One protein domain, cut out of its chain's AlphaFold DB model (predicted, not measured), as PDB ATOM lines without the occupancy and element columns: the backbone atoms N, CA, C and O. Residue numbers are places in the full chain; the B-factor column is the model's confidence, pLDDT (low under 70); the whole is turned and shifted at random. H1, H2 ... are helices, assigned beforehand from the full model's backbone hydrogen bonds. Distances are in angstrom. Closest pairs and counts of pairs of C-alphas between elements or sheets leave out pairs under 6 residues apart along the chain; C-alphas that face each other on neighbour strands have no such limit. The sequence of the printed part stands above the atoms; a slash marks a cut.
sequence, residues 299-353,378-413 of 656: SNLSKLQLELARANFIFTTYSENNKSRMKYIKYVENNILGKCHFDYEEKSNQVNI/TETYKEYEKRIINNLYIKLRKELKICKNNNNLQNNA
ATOM      1  N   SER A 299      41.668  37.158  33.644       81.00
ATOM      2  CA  SER A 299      40.827  36.067  34.132       81.00
ATOM      3  C   SER A 299      40.769  34.897  33.141       81.00
ATOM      4  O   SER A 299      40.767  35.084  31.923       81.00
ATOM      5  N   ASN A 300      40.708  33.668  33.664       81.44
ATOM      6  CA  ASN A 300      40.570  32.465  32.831       81.44
ATOM      7  C   ASN A 300      39.268  32.481  32.024       81.44
ATOM      8  O   ASN A 300      39.255  32.051  30.873       81.44
ATOM      9  N   LEU A 301      38.198  33.022  32.610       81.38
ATOM     10  CA  LEU A 301      36.917  33.167  31.940       81.38
ATOM     11  C   LEU A 301      37.027  34.080  30.712       81.38
ATOM     12  O   LEU A 301      36.693  33.637  29.616       81.38
ATOM     13  N   SER A 302      37.550  35.300  30.872       82.31
ATOM     14  CA  SER A 302      37.708  36.236  29.752       82.31
ATOM     15  C   SER A 302      38.608  35.659  28.664       82.31
ATOM     16  O   SER A 302      38.290  35.777  27.486       82.31
ATOM     17  N   LYS A 303      39.690  34.957  29.033       84.19
ATOM     18  CA  LYS A 303      40.539  34.249  28.061       84.19
ATOM     19  C   LYS A 303      39.743  33.221  27.254       84.19
ATOM     20  O   LYS A 303      39.811  33.231  26.033       84.19
ATOM     21  N   LEU A 304      38.952  32.368  27.908       83.44
ATOM     22  CA  LEU A 304      38.145  31.358  27.215       83.44
ATOM     23  C   LEU A 304      37.042  31.970  26.343       83.44
ATOM     24  O   LEU A 304      36.776  31.453  25.263       83.44
ATOM     25  N   GLN A 305      36.406  33.056  26.786       84.19
ATOM     26  CA  GLN A 305      35.379  33.746  26.000       84.19
ATOM     27  C   GLN A 305      35.959  34.390  24.740       84.19
ATOM     28  O   GLN A 305      35.369  34.281  23.666       84.19
ATOM     29  N   LEU A 306      37.127  35.020  24.856       86.06
ATOM     30  CA  LEU A 306      37.838  35.590  23.714       86.06
ATOM     31  C   LEU A 306      38.304  34.509  22.737       86.06
ATOM     32  O   LEU A 306      38.159  34.677  21.531       86.06
ATOM     33  N   GLU A 307      38.820  33.384  23.233       84.88
ATOM     34  CA  GLU A 307      39.225  32.269  22.367       84.88
ATOM     35  C   GLU A 307      38.018  31.598  21.693       84.88
ATOM     36  O   GLU A 307      38.118  31.152  20.551       84.88
ATOM     37  N   LEU A 308      36.844  31.584  22.332       83.50
ATOM     38  CA  LEU A 308      35.606  31.162  21.675       83.50
ATOM     39  C   LEU A 308      35.210  32.126  20.548       83.50
ATOM     40  O   LEU A 308      34.868  31.683  19.454       83.50
ATOM     41  N   ALA A 309      35.292  33.435  20.795       85.00
ATOM     42  CA  ALA A 309      35.016  34.450  19.782       85.00
ATOM     43  C   ALA A 309      35.972  34.299  18.582       85.00
ATOM     44  O   ALA A 309      35.530  34.207  17.436       85.00
ATOM     45  N   ARG A 310      37.271  34.136  18.861       85.56
ATOM     46  CA  ARG A 310      38.306  33.840  17.861       85.56
ATOM     47  C   ARG A 310      38.006  32.571  17.068       85.56
ATOM     48  O   ARG A 310      38.167  32.559  15.852       85.56
ATOM     49  N   ALA A 311      37.571  31.515  17.751       82.81
ATOM     50  CA  ALA A 311      37.233  30.248  17.122       82.81
ATOM     51  C   ALA A 311      36.064  30.408  16.152       82.81
ATOM     52  O   ALA A 311      36.182  30.015  14.996       82.81
ATOM     53  N   ASN A 312      34.984  31.060  16.590       83.25
ATOM     54  CA  ASN A 312      33.831  31.344  15.740       83.25
ATOM     55  C   ASN A 312      34.246  32.117  14.485       83.25
ATOM     56  O   ASN A 312      33.880  31.706  13.391       83.25
ATOM     57  N   PHE A 313      35.073  33.158  14.630       83.19
ATOM     58  CA  PHE A 313      35.600  33.908  13.488       83.19
ATOM     59  C   PHE A 313      36.390  33.015  12.520       83.19
ATOM     60  O   PHE A 313      36.102  32.980  11.329       83.19
ATOM     61  N   ILE A 314      37.351  32.232  13.015       81.38
ATOM     62  CA  ILE A 314      38.182  31.366  12.162       81.38
ATOM     63  C   ILE A 314      37.337  30.311  11.442       81.38
ATOM     64  O   ILE A 314      37.577  30.034  10.265       81.38
ATOM     65  N   PHE A 315      36.342  29.742  12.123       81.06
ATOM     66  CA  PHE A 315      35.480  28.713  11.547       81.06
ATOM     67  C   PHE A 315      34.480  29.252  10.528       81.06
ATOM     68  O   PHE A 315      34.078  28.502   9.639       81.06
ATOM     69  N   THR A 316      34.093  30.523  10.629       82.19
ATOM     70  CA  THR A 316      33.290  31.180   9.594       82.19
ATOM     71  C   THR A 316      34.139  31.641   8.413       82.19
ATOM     72  O   THR A 316      33.666  31.593   7.285       82.19
ATOM     73  N   THR A 317      35.382  32.064   8.659       78.12
ATOM     74  CA  THR A 317      36.257  32.687   7.651       78.12
ATOM     75  C   THR A 317      36.965  31.679   6.751       78.12
ATOM     76  O   THR A 317      37.050  31.868   5.538       78.12
ATOM     77  N   TYR A 318      37.482  30.591   7.319       76.00
ATOM     78  CA  TYR A 318      38.308  29.636   6.584       76.00
ATOM     79  C   TYR A 318      37.571  28.327   6.318       76.00
ATOM     80  O   TYR A 318      36.875  27.817   7.189       76.00
ATOM     81  N   SER A 319      37.778  27.731   5.141       74.38
ATOM     82  CA  SER A 319      37.250  26.400   4.821       74.38
ATOM     83  C   SER A 319      37.853  25.313   5.718       74.38
ATOM     84  O   SER A 319      38.924  25.496   6.302       74.38
ATOM     85  N   GLU A 320      37.172  24.167   5.817       67.00
ATOM     86  CA  GLU A 320      37.574  23.048   6.683       67.00
ATOM     87  C   GLU A 320      39.040  22.635   6.431       67.00
ATOM     88  O   GLU A 320      39.847  22.609   7.359       67.00
ATOM     89  N   ASN A 321      39.439  22.471   5.167       63.75
ATOM     90  CA  ASN A 321      40.780  22.005   4.783       63.75
ATOM     91  C   ASN A 321      41.879  23.084   4.829       63.75
ATOM     92  O   ASN A 321      43.019  22.837   4.429       63.75
ATOM     93  N   ASN A 322      41.568  24.301   5.280       72.00
ATOM     94  CA  ASN A 322      42.533  25.390   5.275       72.00
ATOM     95  C   ASN A 322      43.629  25.185   6.342       72.00
ATOM     96  O   ASN A 322      43.346  24.946   7.521       72.00
ATOM     97  N   LYS A 323      44.901  25.357   5.948       67.56
ATOM     98  CA  LYS A 323      46.068  25.231   6.843       67.56
ATOM     99  C   LYS A 323      45.974  26.152   8.071       67.56
ATOM    100  O   LYS A 323      46.367  25.743   9.163       67.56
ATOM    101  N   SER A 324      45.423  27.358   7.925       68.88
ATOM    102  CA  SER A 324      45.252  28.329   9.018       68.88
ATOM    103  C   SER A 324      44.204  27.874  10.039       68.88
ATOM    104  O   SER A 324      44.450  27.961  11.245       68.88
ATOM    105  N   ARG A 325      43.085  27.293   9.579       77.00
ATOM    106  CA  ARG A 325      42.053  26.688  10.445       77.00
ATOM    107  C   ARG A 325      42.620  25.499  11.221       77.00
ATOM    108  O   ARG A 325      42.508  25.451  12.444       77.00
ATOM    109  N   MET A 326      43.330  24.607  10.532       72.94
ATOM    110  CA  MET A 326      44.010  23.457  11.139       72.94
ATOM    111  C   MET A 326      45.035  23.884  12.203       72.94
ATOM    112  O   MET A 326      45.071  23.334  13.307       72.94
ATOM    113  N   LYS A 327      45.859  24.896  11.895       71.69
ATOM    114  CA  LYS A 327      46.842  25.466  12.829       71.69
ATOM    115  C   LYS A 327      46.160  25.984  14.094       71.69
ATOM    116  O   LYS A 327      46.655  25.750  15.197       71.69
ATOM    117  N   TYR A 328      45.012  26.640  13.943       77.94
ATOM    118  CA  TYR A 328      44.242  27.140  15.073       77.94
ATOM    119  C   TYR A 328      43.631  26.023  15.927       77.94
ATOM    120  O   TYR A 328      43.755  26.055  17.149       77.94
ATOM    121  N   ILE A 329      43.043  24.990  15.319       77.25
ATOM    122  CA  ILE A 329      42.495  23.843  16.067       77.25
ATOM    123  C   ILE A 329      43.588  23.180  16.917       77.25
ATOM    124  O   ILE A 329      43.374  22.872  18.091       77.25
ATOM    125  N   LYS A 330      44.798  23.034  16.367       74.31
ATOM    126  CA  LYS A 330      45.949  22.508  17.115       74.31
ATOM    127  C   LYS A 330      46.417  23.453  18.218       74.31
ATOM    128  O   LYS A 330      46.766  22.991  19.304       74.31
ATOM    129  N   TYR A 331      46.406  24.765  17.973       78.25
ATOM    130  CA  TYR A 331      46.671  25.762  19.012       78.25
ATOM    131  C   TYR A 331      45.708  25.596  20.194       78.25
ATOM    132  O   TYR A 331      46.153  25.557  21.341       78.25
ATOM    133  N   VAL A 332      44.415  25.433  19.912       78.62
ATOM    134  CA  VAL A 332      43.382  25.206  20.924       78.62
ATOM    135  C   VAL A 332      43.648  23.918  21.708       78.62
ATOM    136  O   VAL A 332      43.625  23.938  22.942       78.62
ATOM    137  N   GLU A 333      43.902  22.797  21.027       78.62
ATOM    138  CA  GLU A 333      44.121  21.509  21.698       78.62
ATOM    139  C   GLU A 333      45.341  21.546  22.630       78.62
ATOM    140  O   GLU A 333      45.273  21.077  23.772       78.62
ATOM    141  N   ASN A 334      46.435  22.150  22.165       73.56
ATOM    142  CA  ASN A 334      47.694  22.178  22.899       73.56
ATOM    143  C   ASN A 334      47.669  23.197  24.043       73.56
ATOM    144  O   ASN A 334      47.916  22.821  25.186       73.56
ATOM    145  N   ASN A 335      47.318  24.455  23.755       70.88
ATOM    146  CA  ASN A 335      47.487  25.564  24.700       70.88
ATOM    147  C   ASN A 335      46.259  25.795  25.583       70.88
ATOM    148  O   ASN A 335      46.389  26.173  26.745       70.88
ATOM    149  N   ILE A 336      45.052  25.564  25.055       77.00
ATOM    150  CA  ILE A 336      43.817  25.853  25.793       77.00
ATOM    151  C   ILE A 336      43.292  24.602  26.486       77.00
ATOM    152  O   ILE A 336      42.911  24.668  27.654       77.00
ATOM    153  N   LEU A 337      43.253  23.456  25.804       77.25
ATOM    154  CA  LEU A 337      42.712  22.210  26.360       77.25
ATOM    155  C   LEU A 337      43.747  21.397  27.152       77.25
ATOM    156  O   LEU A 337      43.349  20.539  27.937       77.25
ATOM    157  N   GLY A 338      45.036  21.737  27.048       60.75
ATOM    158  CA  GLY A 338      46.075  21.293  27.978       60.75
ATOM    159  C   GLY A 338      46.617  19.890  27.721       60.75
ATOM    160  O   GLY A 338      46.914  19.177  28.675       60.75
ATOM    161  N   LYS A 339      46.764  19.477  26.457       54.06
ATOM    162  CA  LYS A 339      47.420  18.197  26.135       54.06
ATOM    163  C   LYS A 339      48.943  18.288  25.959       54.06
ATOM    164  O   LYS A 339      49.584  17.244  25.938       54.06
ATOM    165  N   CYS A 340      49.536  19.483  25.852       44.38
ATOM    166  CA  CYS A 340      50.982  19.671  25.642       44.38
ATOM    167  C   CYS A 340      51.496  20.993  26.253       44.38
ATOM    168  O   CYS A 340      50.832  22.017  26.156       44.38
ATOM    169  N   HIS A 341      52.714  20.990  26.812       41.62
ATOM    170  CA  HIS A 341      53.404  22.149  27.422       41.62
ATOM    171  C   HIS A 341      54.104  23.088  26.411       41.62
ATOM    172  O   HIS A 341      55.109  23.717  26.733       41.62
ATOM    173  N   PHE A 342      53.631  23.161  25.166       43.38
ATOM    174  CA  PHE A 342      54.343  23.852  24.085       43.38
ATOM    175  C   PHE A 342      53.612  25.138  23.676       43.38
ATOM    176  O   PHE A 342      52.621  25.060  22.955       43.38
ATOM    177  N   ASP A 343      54.108  26.305  24.100       41.72
ATOM    178  CA  ASP A 343      53.554  27.616  23.721       41.72
ATOM    179  C   ASP A 343      53.869  27.937  22.247       41.72
ATOM    180  O   ASP A 343      54.938  28.432  21.878       41.72
ATOM    181  N   TYR A 344      52.931  27.608  21.356       47.62
ATOM    182  CA  TYR A 344      53.102  27.771  19.904       47.62
ATOM    183  C   TYR A 344      53.065  29.237  19.428       47.62
ATOM    184  O   TYR A 344      53.600  29.532  18.358       47.62
ATOM    185  N   GLU A 345      52.458  30.158  20.191       44.19
ATOM    186  CA  GLU A 345      52.346  31.581  19.810       44.19
ATOM    187  C   GLU A 345      53.682  32.346  19.922       44.19
ATOM    188  O   GLU A 345      53.903  33.289  19.157       44.19
ATOM    189  N   GLU A 346      54.603  31.941  20.805       40.56
ATOM    190  CA  GLU A 346      55.901  32.622  20.964       40.56
ATOM    191  C   GLU A 346      56.878  32.286  19.826       40.56
ATOM    192  O   GLU A 346      57.476  33.191  19.242       40.56
ATOM    193  N   LYS A 347      56.968  31.015  19.407       38.03
ATOM    194  CA  LYS A 347      57.846  30.602  18.293       38.03
ATOM    195  C   LYS A 347      57.414  31.148  16.928       38.03
ATOM    196  O   LYS A 347      58.274  31.447  16.110       38.03
ATOM    197  N   SER A 348      56.113  31.297  16.652       43.06
ATOM    198  CA  SER A 348      55.660  31.823  15.349       43.06
ATOM    199  C   SER A 348      55.861  33.331  15.200       43.06
ATOM    200  O   SER A 348      56.044  33.815  14.084       43.06
ATOM    201  N   ASN A 349      55.819  34.072  16.310       42.69
ATOM    202  CA  ASN A 349      56.043  35.515  16.326       42.69
ATOM    203  C   ASN A 349      57.533  35.884  16.259       42.69
ATOM    204  O   ASN A 349      57.861  36.954  15.755       42.69
ATOM    205  N   GLN A 350      58.425  35.009  16.733       46.78
ATOM    206  CA  GLN A 350      59.877  35.231  16.716       46.78
ATOM    207  C   GLN A 350      60.524  35.059  15.324       46.78
ATOM    208  O   GLN A 350      61.673  35.447  15.151       46.78
ATOM    209  N   VAL A 351      59.822  34.503  14.322       53.47
ATOM    210  CA  VAL A 351      60.425  34.089  13.031       53.47
ATOM    211  C   VAL A 351      59.691  34.665  11.804       53.47
ATOM    212  O   VAL A 351      59.709  34.066  10.735       53.47
ATOM    213  N   ASN A 352      59.041  35.833  11.901       62.06
ATOM    214  CA  ASN A 352      58.461  36.493  10.712       62.06
ATOM    215  C   ASN A 352      59.490  37.380   9.977       62.06
ATOM    216  O   ASN A 352      59.232  38.548   9.707       62.06
ATOM    217  N   ILE A 353      60.681  36.832   9.712       62.12
ATOM    218  CA  ILE A 353      61.752  37.488   8.951       62.12
ATOM    219  C   ILE A 353      62.182  36.558   7.822       62.12
ATOM    220  O   ILE A 353      62.542  35.399   8.050       62.12
ATOM    221  N   THR A 378      41.074   6.664  12.956       66.19
ATOM    222  CA  THR A 378      39.648   6.416  12.738       66.19
ATOM    223  C   THR A 378      38.750   7.663  12.750       66.19
ATOM    224  O   THR A 378      37.594   7.526  12.369       66.19
ATOM    225  N   GLU A 379      39.205   8.849  13.183       75.19
ATOM    226  CA  GLU A 379      38.354  10.058  13.214       75.19
ATOM    227  C   GLU A 379      38.537  10.889  11.930       75.19
ATOM    228  O   GLU A 379      39.649  11.065  11.439       75.19
ATOM    229  N   THR A 380      37.452  11.415  11.361       78.06
ATOM    230  CA  THR A 380      37.541  12.381  10.253       78.06
ATOM    231  C   THR A 380      37.955  13.759  10.777       78.06
ATOM    232  O   THR A 380      37.754  14.088  11.948       78.06
ATOM    233  N   TYR A 381      38.485  14.631   9.912       72.81
ATOM    234  CA  TYR A 381      38.846  15.996  10.321       72.81
ATOM    235  C   TYR A 381      37.656  16.776  10.908       72.81
ATOM    236  O   TYR A 381      37.795  17.482  11.906       72.81
ATOM    237  N   LYS A 382      36.464  16.587  10.335       73.06
ATOM    238  CA  LYS A 382      35.223  17.208  10.805       73.06
ATOM    239  C   LYS A 382      34.845  16.751  12.214       73.06
ATOM    240  O   LYS A 382      34.389  17.551  13.030       73.06
ATOM    241  N   GLU A 383      35.037  15.472  12.516       76.94
ATOM    242  CA  GLU A 383      34.810  14.919  13.853       76.94
ATOM    243  C   GLU A 383      35.859  15.408  14.850       76.94
ATOM    244  O   GLU A 383      35.499  15.812  15.960       76.94
ATOM    245  N   TYR A 384      37.129  15.459  14.440       79.06
ATOM    246  CA  TYR A 384      38.213  16.025  15.239       79.06
ATOM    247  C   TYR A 384      37.923  17.483  15.612       79.06
ATOM    248  O   TYR A 384      37.960  17.844  16.789       79.06
ATOM    249  N   GLU A 385      37.553  18.314  14.637       78.69
ATOM    250  CA  GLU A 385      37.198  19.710  14.869       78.69
ATOM    251  C   GLU A 385      36.011  19.839  15.834       78.69
ATOM    252  O   GLU A 385      36.128  20.503  16.868       78.69
ATOM    253  N   LYS A 386      34.890  19.159  15.550       80.19
ATOM    254  CA  LYS A 386      33.707  19.164  16.428       80.19
ATOM    255  C   LYS A 386      34.065  18.749  17.850       80.19
ATOM    256  O   LYS A 386      33.584  19.357  18.806       80.19
ATOM    257  N   ARG A 387      34.937  17.751  18.017       84.06
ATOM    258  CA  ARG A 387      35.435  17.308  19.323       84.06
ATOM    259  C   ARG A 387      36.216  18.413  20.034       84.06
ATOM    260  O   ARG A 387      35.982  18.640  21.220       84.06
ATOM    261  N   ILE A 388      37.129  19.104  19.349       81.94
ATOM    262  CA  ILE A 388      37.904  20.210  19.935       81.94
ATOM    263  C   ILE A 388      36.991  21.372  20.346       81.94
ATOM    264  O   ILE A 388      37.099  21.862  21.473       81.94
ATOM    265  N   ILE A 389      36.046  21.754  19.489       78.56
ATOM    266  CA  ILE A 389      35.063  22.806  19.773       78.56
ATOM    267  C   ILE A 389      34.179  22.420  20.961       78.56
ATOM    268  O   ILE A 389      34.020  23.199  21.900       78.56
ATOM    269  N   ASN A 390      33.647  21.198  20.978       82.38
ATOM    270  CA  ASN A 390      32.830  20.709  22.088       82.38
ATOM    271  C   ASN A 390      33.616  20.701  23.403       82.38
ATOM    272  O   ASN A 390      33.095  21.126  24.432       82.38
ATOM    273  N   ASN A 391      34.886  20.296  23.380       83.25
ATOM    274  CA  ASN A 391      35.746  20.343  24.559       83.25
ATOM    275  C   ASN A 391      35.984  21.778  25.052       83.25
ATOM    276  O   ASN A 391      35.942  22.016  26.263       83.25
ATOM    277  N   LEU A 392      36.177  22.738  24.141       79.50
ATOM    278  CA  LEU A 392      36.232  24.161  24.483       79.50
ATOM    279  C   LEU A 392      34.935  24.628  25.147       79.50
ATOM    280  O   LEU A 392      34.985  25.225  26.222       79.50
ATOM    281  N   TYR A 393      33.780  24.306  24.561       81.44
ATOM    282  CA  TYR A 393      32.476  24.644  25.131       81.44
ATOM    283  C   TYR A 393      32.269  24.024  26.513       81.44
ATOM    284  O   TYR A 393      31.770  24.697  27.416       81.44
ATOM    285  N   ILE A 394      32.673  22.769  26.719       84.50
ATOM    286  CA  ILE A 394      32.597  22.099  28.022       84.50
ATOM    287  C   ILE A 394      33.475  22.827  29.045       84.50
ATOM    288  O   ILE A 394      33.023  23.081  30.164       84.50
ATOM    289  N   LYS A 395      34.711  23.192  28.679       83.25
ATOM    290  CA  LYS A 395      35.626  23.930  29.562       83.25
ATOM    291  C   LYS A 395      35.070  25.310  29.916       83.25
ATOM    292  O   LYS A 395      35.019  25.658  31.094       83.25
ATOM    293  N   LEU A 396      34.563  26.039  28.924       81.50
ATOM    294  CA  LEU A 396      33.892  27.323  29.115       81.50
ATOM    295  C   LEU A 396      32.678  27.176  30.044       81.50
ATOM    296  O   LEU A 396      32.593  27.882  31.039       81.50
ATOM    297  N   ARG A 397      31.781  26.208  29.811       81.94
ATOM    298  CA  ARG A 397      30.614  25.952  30.681       81.94
ATOM    299  C   ARG A 397      30.996  25.640  32.130       81.94
ATOM    300  O   ARG A 397      30.293  26.076  33.042       81.94
ATOM    301  N   LYS A 398      32.091  24.906  32.358       85.00
ATOM    302  CA  LYS A 398      32.600  24.630  33.711       85.00
ATOM    303  C   LYS A 398      33.053  25.913  34.411       85.00
ATOM    304  O   LYS A 398      32.576  26.189  35.508       85.00
ATOM    305  N   GLU A 399      33.887  26.720  33.758       82.38
ATOM    306  CA  GLU A 399      34.350  28.011  34.294       82.38
ATOM    307  C   GLU A 399      33.186  28.986  34.526       82.38
ATOM    308  O   GLU A 399      33.097  29.621  35.575       82.38
ATOM    309  N   LEU A 400      32.211  29.022  33.613       81.31
ATOM    310  CA  LEU A 400      30.974  29.787  33.782       81.31
ATOM    311  C   LEU A 400      30.214  29.401  35.049       81.31
ATOM    312  O   LEU A 400      29.734  30.276  35.771       81.31
ATOM    313  N   LYS A 401      30.087  28.099  35.326       82.12
ATOM    314  CA  LYS A 401      29.403  27.603  36.524       82.12
ATOM    315  C   LYS A 401      30.145  28.026  37.795       82.12
ATOM    316  O   LYS A 401      29.501  28.465  38.744       82.12
ATOM    317  N   ILE A 402      31.476  27.961  37.788       81.94
ATOM    318  CA  ILE A 402      32.322  28.418  38.901       81.94
ATOM    319  C   ILE A 402      32.124  29.922  39.137       81.94
ATOM    320  O   ILE A 402      31.819  30.334  40.255       81.94
ATOM    321  N   CYS A 403      32.210  30.744  38.088       74.25
ATOM    322  CA  CYS A 403      31.995  32.187  38.190       74.25
ATOM    323  C   CYS A 403      30.586  32.542  38.679       74.25
ATOM    324  O   CYS A 403      30.447  33.404  39.545       74.25
ATOM    325  N   LYS A 404      29.539  31.864  38.186       72.75
ATOM    326  CA  LYS A 404      28.160  32.066  38.664       72.75
ATOM    327  C   LYS A 404      28.009  31.723  40.144       72.75
ATOM    328  O   LYS A 404      27.431  32.512  40.886       72.75
ATOM    329  N   ASN A 405      28.564  30.594  40.588       76.06
ATOM    330  CA  ASN A 405      28.537  30.212  42.000       76.06
ATOM    331  C   ASN A 405      29.258  31.251  42.870       76.06
ATOM    332  O   ASN A 405      28.708  31.691  43.879       76.06
ATOM    333  N   ASN A 406      30.434  31.715  42.442       71.06
ATOM    334  CA  ASN A 406      31.179  32.761  43.142       71.06
ATOM    335  C   ASN A 406      30.405  34.084  43.194       71.06
ATOM    336  O   ASN A 406      30.361  34.721  44.243       71.06
ATOM    337  N   ASN A 407      29.743  34.479  42.103       67.31
ATOM    338  CA  ASN A 407      28.898  35.672  42.072       67.31
ATOM    339  C   ASN A 407      27.698  35.558  43.017       67.31
ATOM    340  O   ASN A 407      27.384  36.532  43.693       67.31
ATOM    341  N   ASN A 408      27.057  34.389  43.112       64.31
ATOM    342  CA  ASN A 408      25.952  34.153  44.046       64.31
ATOM    343  C   ASN A 408      26.418  34.217  45.508       64.31
ATOM    344  O   ASN A 408      25.782  34.877  46.330       64.31
ATOM    345  N   LEU A 409      27.561  33.601  45.826       62.38
ATOM    346  CA  LEU A 409      28.179  33.689  47.152       62.38
ATOM    347  C   LEU A 409      28.539  35.138  47.502       62.38
ATOM    348  O   LEU A 409      28.225  35.612  48.594       62.38
ATOM    349  N   GLN A 410      29.123  35.873  46.553       63.25
ATOM    350  CA  GLN A 410      29.407  37.291  46.726       63.25
ATOM    351  C   GLN A 410      28.125  38.120  46.847       63.25
ATOM    352  O   GLN A 410      28.089  39.025  47.666       63.25
ATOM    353  N   ASN A 411      27.065  37.857  46.076       61.16
ATOM    354  CA  ASN A 411      25.772  38.548  46.204       61.16
ATOM    355  C   ASN A 411      25.196  38.372  47.614       61.16
ATOM    356  O   ASN A 411      24.801  39.350  48.245       61.16
ATOM    357  N   ASN A 412      25.249  37.153  48.153       57.16
ATOM    358  CA  ASN A 412      24.791  36.866  49.511       57.16
ATOM    359  C   ASN A 412      25.641  37.564  50.586       57.16
ATOM    360  O   ASN A 412      25.085  38.088  51.549       57.16
ATOM    361  N   ALA A 413      26.961  37.649  50.392       58.81
ATOM    362  CA  ALA A 413      27.871  38.401  51.263       58.81
ATOM    363  C   ALA A 413      27.767  39.936  51.097       58.81
ATOM    364  O   ALA A 413      28.337  40.691  51.886       58.81
TER     365      ALA A 413
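What this domain is: This is residues 299 to 353 and 378 to 413 of the 656 residues of the protein "GTP-binding protein, putative" of Plasmodium ovale curtisi (UniProt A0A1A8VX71). One long helix, H4, makes the long axis, and a helical hairpin of H1 and H2 packs on it, making a loose bundle of three helices. The last turns of H4, residues 404 to 413, stick out at one end, and residues 346 to 353, with most of the short H3, stick out elsewhere. The printed part has 91 residues, with four named helices in the order H1, H2, H3, H4 and no named strand; the class is all helix. The whole is loose, with a radius of gyration of the C-alphas of 15.8 A, and elongated, spanning 52 by 34 by 25 A.

Where its parts are: H4, residues 381 to 413, is 47.9 A long, from C-alpha 381 at (38.846, 15.996, 10.321) to C-alpha 413 at (27.871, 38.401, 51.263). H1, residues 300 to 317, is 25.5 A long and begins at C-alpha 300 at (40.570, 32.465, 32.831). H2 is residues 323 to 336, 19.1 A, and H3 is residues 344 to 349, 9.0 A.

How they stand to each other: H4 touches H1 with residues 392 to 400 alone, closest at the C-alphas of Leu 396 and Leu 304, 6.2 A; they run opposite ways at a shallow tilt of 32 degrees, only just short of steep. With residues 385 to 392 alone H4 touches H2, closest at the C-alphas of Ile 388 and Glu 333, 6.6 A, the same way at a steep tilt of 41 degrees. H1 and H2 form a hairpin with a shallow tilt of 15 degrees; the C-alphas of Ile 314 and Arg 325 are closest, 6.3 A. H3 is close to H2 but not clearly touching, at 6.8 A between the C-alphas of Tyr 344 and Tyr 331, and is apart from H1 and H4. Every O i to N i+4 pair is within hydrogen-bond range in H1, H2 and H4; in H3 it is 0 of 2, with 1 of 3 O i to N i+3 pairs.

The domain as a whole: The C-alphas farthest apart, of Ile 353 and Asn 412, are 54.9 A apart. Residues 354 to 377 are not printed, with 38.3 A between C-alphas 353 and 378 across the cut. Of the links printed whole, H1 to H2 is tight and H2 to H3 short. Mean pLDDT of the printed part is 71.9; residues under 70 include 338 to 353 and 407 to 413.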